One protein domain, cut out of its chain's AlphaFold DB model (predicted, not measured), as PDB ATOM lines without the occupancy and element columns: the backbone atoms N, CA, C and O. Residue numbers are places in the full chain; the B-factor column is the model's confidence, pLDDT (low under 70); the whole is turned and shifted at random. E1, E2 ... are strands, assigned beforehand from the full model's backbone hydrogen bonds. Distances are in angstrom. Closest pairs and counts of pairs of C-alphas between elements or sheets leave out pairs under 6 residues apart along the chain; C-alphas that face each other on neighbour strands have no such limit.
ATOM      1  N   GLY A  21      19.273 -33.668  94.330       60.16
ATOM      2  CA  GLY A  21      19.320 -32.541  93.390       60.16
ATOM      3  C   GLY A  21      18.801 -32.726  91.975       60.16
ATOM      4  O   GLY A  21      19.016 -31.833  91.162       60.16
ATOM      5  N   VAL A  22      18.167 -33.845  91.638       63.72
ATOM      6  CA  VAL A  22      17.535 -34.011  90.323       63.72
ATOM      7  C   VAL A  22      16.036 -34.140  90.522       63.72
ATOM      8  O   VAL A  22      15.534 -35.179  90.949       63.72
ATOM      9  N   GLY A  23      15.335 -33.047  90.242       68.06
ATOM     10  CA  GLY A  23      13.897 -32.933  90.418       68.06
ATOM     11  C   GLY A  23      13.136 -32.921  89.095       68.06
ATOM     12  O   GLY A  23      13.723 -32.723  88.024       68.06
ATOM     13  N   PRO A  24      11.808 -33.117  89.142       70.19
ATOM     14  CA  PRO A  24      10.959 -32.959  87.974       70.19
ATOM     15  C   PRO A  24      11.016 -31.515  87.469       70.19
ATOM     16  O   PRO A  24      10.922 -30.551  88.229       70.19
ATOM     17  N   SER A  25      11.122 -31.363  86.156       65.56
ATOM     18  CA  SER A  25      11.373 -30.073  85.512       65.56
ATOM     19  C   SER A  25      10.221 -29.054  85.595       65.56
ATOM     20  O   SER A  25      10.421 -27.865  85.349       65.56
ATOM     21  N   ASN A  26       9.038 -29.486  86.044       61.03
ATOM     22  CA  ASN A  26       7.801 -28.698  86.112       61.03
ATOM     23  C   ASN A  26       7.856 -27.439  87.004       61.03
ATOM     24  O   ASN A  26       6.947 -26.616  86.923       61.03
ATOM     25  N   ASN A  27       8.871 -27.289  87.862       58.22
ATOM     26  CA  ASN A  27       8.954 -26.191  88.833       58.22
ATOM     27  C   ASN A  27       9.847 -25.014  88.403       58.22
ATOM     28  O   ASN A  27       9.829 -23.985  89.074       58.22
ATOM     29  N   SER A  28      10.617 -25.121  87.310       62.75
ATOM     30  CA  SER A  28      11.527 -24.046  86.886       62.75
ATOM     31  C   SER A  28      11.330 -23.665  85.419       62.75
ATOM     32  O   SER A  28      11.201 -24.521  84.549       62.75
ATOM     33  N   SER A  29      11.367 -22.365  85.117       64.94
ATOM     34  CA  SER A  29      11.292 -21.856  83.739       64.94
ATOM     35  C   SER A  29      12.526 -22.187  82.889       64.94
ATOM     36  O   SER A  29      12.516 -21.944  81.687       64.94
ATOM     37  N   PHE A  30      13.601 -22.688  83.506       66.12
ATOM     38  CA  PHE A  30      14.882 -22.946  82.844       66.12
ATOM     39  C   PHE A  30      14.939 -24.310  82.154       66.12
ATOM     40  O   PHE A  30      15.632 -24.452  81.152       66.12
ATOM     41  N   CYS A  31      14.211 -25.300  82.666       66.12
ATOM     42  CA  CYS A  31      14.242 -26.671  82.165       66.12
ATOM     43  C   CYS A  31      12.890 -27.049  81.550       66.12
ATOM     44  O   CYS A  31      12.176 -27.880  82.088       66.12
ATOM     45  N   SER A  32      12.491 -26.446  80.432       66.81
ATOM     46  CA  SER A  32      11.233 -26.834  79.764       66.81
ATOM     47  C   SER A  32      11.375 -28.065  78.860       66.81
ATOM     48  O   SER A  32      10.376 -28.697  78.520       66.81
ATOM     49  N   GLU A  33      12.601 -28.399  78.451       67.12
ATOM     50  CA  GLU A  33      12.868 -29.393  77.404       67.12
ATOM     51  C   GLU A  33      13.129 -30.807  77.950       67.12
ATOM     52  O   GLU A  33      12.808 -31.797  77.289       67.12
ATOM     53  N   SER A  34      13.668 -30.922  79.167       69.75
ATOM     54  CA  SER A  34      13.982 -32.197  79.817       69.75
ATOM     55  C   SER A  34      12.922 -32.579  80.856       69.75
ATOM     56  O   SER A  34      12.204 -31.730  81.378       69.75
ATOM     57  N   LYS A  35      12.801 -33.877  81.170       72.69
ATOM     58  CA  LYS A  35      11.920 -34.369  82.256       72.69
ATOM     59  C   LYS A  35      12.526 -34.164  83.643       72.69
ATOM     60  O   LYS A  35      11.802 -33.986  84.619       72.69
ATOM     61  N   GLU A  36      13.848 -34.207  83.698       78.62
ATOM     62  CA  GLU A  36      14.661 -34.058  84.895       78.62
ATOM     63  C   GLU A  36      15.463 -32.761  84.775       78.62
ATOM     64  O   GLU A  36      15.990 -32.445  83.705       78.62
ATOM     65  N   CYS A  37      15.517 -31.988  85.854       81.38
ATOM     66  CA  CYS A  37      16.264 -30.740  85.929       81.38
ATOM     67  C   CYS A  37      17.172 -30.772  87.151       81.38
ATOM     68  O   CYS A  37      16.794 -31.281  88.209       81.38
ATOM     69  N   LEU A  38      18.368 -30.210  86.998       81.88
ATOM     70  CA  LEU A  38      19.284 -30.047  88.111       81.88
ATOM     71  C   LEU A  38      18.762 -28.935  89.028       81.88
ATOM     72  O   LEU A  38      18.759 -27.759  88.661       81.88
ATOM     73  N   GLU A  39      18.320 -29.323  90.216       82.44
ATOM     74  CA  GLU A  39      17.842 -28.414  91.245       82.44
ATOM     75  C   GLU A  39      19.008 -27.674  91.899       82.44
ATOM     76  O   GLU A  39      20.077 -28.229  92.180       82.44
ATOM     77  N   TYR A  40      18.775 -26.395  92.164       84.00
ATOM     78  CA  TYR A  40      19.700 -25.537  92.879       84.00
ATOM     79  C   TYR A  40      18.945 -24.625  93.833       84.00
ATOM     80  O   TYR A  40      17.808 -24.227  93.587       84.00
ATOM     81  N   GLU A  41      19.622 -24.261  94.910       83.38
ATOM     82  CA  GLU A  41      19.195 -23.213  95.819       83.38
ATOM     83  C   GLU A  41      19.820 -21.892  95.354       83.38
ATOM     84  O   GLU A  41      21.040 -21.792  95.186       83.38
ATOM     85  N   LEU A  42      18.988 -20.885  95.079       84.25
ATOM     86  CA  LEU A  42      19.467 -19.545  94.754       84.25
ATOM     87  C   LEU A  42      19.953 -18.885  96.046       84.25
ATOM     88  O   LEU A  42      19.143 -18.578  96.916       84.25
ATOM     89  N   VAL A  43      21.261 -18.664  96.152       87.88
ATOM     90  CA  VAL A  43      21.859 -17.970  97.300       87.88
ATOM     91  C   VAL A  43      21.619 -16.476  97.147       87.88
ATOM     92  O   VAL A  43      21.052 -15.835  98.023       87.88
ATOM     93  N   CYS A  44      21.980 -15.924  95.988       84.94
ATOM     94  CA  CYS A  44      21.722 -14.527  95.682       84.94
ATOM     95  C   CYS A  44      21.645 -14.284  94.169       84.94
ATOM     96  O   CYS A  44      22.126 -15.087  93.363       84.94
ATOM     97  N   LYS A  45      21.035 -13.164  93.781       88.56
ATOM     98  CA  LYS A  45      20.896 -12.729  92.391       88.56
ATOM     99  C   LYS A  45      21.167 -11.233  92.302       88.56
ATOM    100  O   LYS A  45      20.528 -10.463  93.013       88.56
ATOM    101  N   THR A  46      22.080 -10.852  91.422       86.19
ATOM    102  CA  THR A  46      22.304  -9.474  90.983       86.19
ATOM    103  C   THR A  46      21.774  -9.316  89.555       86.19
ATOM    104  O   THR A  46      21.276 -10.276  88.953       86.19
ATOM    105  N   ASP A  47      21.860  -8.110  89.002       90.06
ATOM    106  CA  ASP A  47      21.482  -7.870  87.606       90.06
ATOM    107  C   ASP A  47      22.511  -8.441  86.611       90.06
ATOM    108  O   ASP A  47      22.185  -8.683  85.448       90.06
ATOM    109  N   GLU A  48      23.732  -8.731  87.074       86.88
ATOM    110  CA  GLU A  48      24.839  -9.231  86.250       86.88
ATOM    111  C   GLU A  48      25.084 -10.738  86.404       86.88
ATOM    112  O   GLU A  48      25.494 -11.405  85.452       86.88
ATOM    113  N   TYR A  49      24.851 -11.294  87.595       84.50
ATOM    114  CA  TYR A  49      25.137 -12.693  87.897       84.50
ATOM    115  C   TYR A  49      24.194 -13.278  88.950       84.50
ATOM    116  O   TYR A  49      23.474 -12.592  89.669       84.50
ATOM    117  N   GLU A  50      24.215 -14.600  89.069       89.50
ATOM    118  CA  GLU A  50      23.485 -15.325  90.101       89.50
ATOM    119  C   GLU A  50      24.396 -16.357  90.763       89.50
ATOM    120  O   GLU A  50      25.209 -17.015  90.111       89.50
ATOM    121  N   VAL A  51      24.252 -16.499  92.076       88.75
ATOM    122  CA  VAL A  51      24.986 -17.480  92.870       88.75
ATOM    123  C   VAL A  51      24.043 -18.630  93.182       88.75
ATOM    124  O   VAL A  51      23.035 -18.464  93.871       88.75
ATOM    125  N   ARG A  52      24.376 -19.813  92.660       89.31
ATOM    126  CA  ARG A  52      23.578 -21.035  92.794       89.31
ATOM    127  C   ARG A  52      24.335 -22.076  93.611       89.31
ATOM    128  O   ARG A  52      25.486 -22.393  93.304       89.31
ATOM    129  N   HIS A  53      23.679 -22.634  94.621       85.81
ATOM    130  CA  HIS A  53      24.180 -23.758  95.400       85.81
ATOM    131  C   HIS A  53      23.554 -25.061  94.886       85.81
ATOM    132  O   HIS A  53      22.343 -25.262  94.963       85.81
ATOM    133  N   TYR A  54      24.391 -25.944  94.340       84.56
ATOM    134  CA  TYR A  54      23.976 -27.261  93.859       84.56
ATOM    135  C   TYR A  54      24.208 -28.315  94.937       84.56
ATOM    136  O   TYR A  54      25.281 -28.377  95.543       84.56
ATOM    137  N   SER A  55      23.223 -29.185  95.142       81.38
ATOM    138  CA  SER A  55      23.385 -30.322  96.046       81.38
ATOM    139  C   SER A  55      24.303 -31.400  95.435       81.38
ATOM    140  O   SER A  55      24.438 -31.489  94.207       81.38
ATOM    141  N   PRO A  56      24.973 -32.227  96.263       83.94
ATOM    142  CA  PRO A  56      25.899 -33.251  95.780       83.94
ATOM    143  C   PRO A  56      25.235 -34.230  94.800       83.94
ATOM    144  O   PRO A  56      24.442 -35.075  95.198       83.94
ATOM    145  N   THR A  57      25.597 -34.141  93.519       82.75
ATOM    146  CA  THR A  57      24.981 -34.919  92.429       82.75
ATOM    147  C   THR A  57      26.049 -35.675  91.633       82.75
ATOM    148  O   THR A  57      27.217 -35.279  91.603       82.75
ATOM    149  N   ARG A  58      25.675 -36.796  91.005       84.94
ATOM    150  CA  ARG A  58      26.581 -37.594  90.163       84.94
ATOM    151  C   ARG A  58      26.630 -37.039  88.744       84.94
ATOM    152  O   ARG A  58      25.592 -36.801  88.142       84.94
ATOM    153  N   TRP A  59      27.838 -36.929  88.201       86.31
ATOM    154  CA  TRP A  59      28.086 -36.454  86.843       86.31
ATOM    155  C   TRP A  59      28.863 -37.494  86.049       86.31
ATOM    156  O   TRP A  59      29.762 -38.148  86.579       86.31
ATOM    157  N   VAL A  60      28.526 -37.620  84.770       90.12
ATOM    158  CA  VAL A  60      29.344 -38.344  83.796       90.12
ATOM    159  C   VAL A  60      30.168 -37.305  83.049       90.12
ATOM    160  O   VAL A  60      29.609 -36.366  82.486       90.12
TER     161      VAL A  60
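Overview. This is residues 21 to 60 of the 209 residues of an uncharacterized protein of Coregonus sp. 'balchen' (UniProt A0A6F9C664). What shape does the backbone make? Two hairpins of two strands each are joined end to end: a small one, E1 with E2, whose strands are linked by a wide loop of residues 25 to 35, and a longer one, E3 with E4, followed by a tail of residues 55 to 60. E2 runs on into E3 at 46 degrees across a break of 1 residue. What is it built of? The 40 printed residues hold no named helix and four strands, E1, E2, E3 and E4 along the chain, in two antiparallel sheets, E1 - E2 and E3 - E4; the class is all strand, with 17 of the 40 residues in named elements. The whole is loose, with a radius of gyration of the C-alphas of 11.3 A and spans of 29 by 22 by 16 A.

Along the chain. Where are the first two strands? E1 is residues 22 to 24, 7.1 A long, beginning at C-alpha 22 (17.535, -34.011, 90.323), and E2 is residues 36 to 38, 6.9 A long. Where are the other two? E3 is residues 40 to 45, 12.9 A long, and E4 is residues 50 to 54, 12.5 A long, ending at C-alpha 54 (23.976, -27.261, 93.859).

Arrangement. How do E1 and E2 pair? They form an antiparallel hairpin at 134 degrees, with N 37 and O 23 2.9 A apart, within hydrogen-bond range. How do E3 and E4 pair? They form an antiparallel hairpin at 159 degrees, with N 53 and O 41 2.8 A apart, within hydrogen-bond range. How do the hairpins stand to each other? E2 and E3 meet only through their link, and E1 is apart from E3 and E4. The closest C-alphas of E2 and E4, those of Leu 38 and Tyr 54, are 7.9 A apart.

Size, cuts and confidence. How large is it? The two C-alphas farthest apart, those of Asp 47 and Val 60, are 31.7 A apart, and the printed part has no cut. Which link is long? The link E1 to E2 is long, with 11 residues. Where is confidence low? The model's pLDDT is under 70 at residues 21 to 23 and 25 to 34.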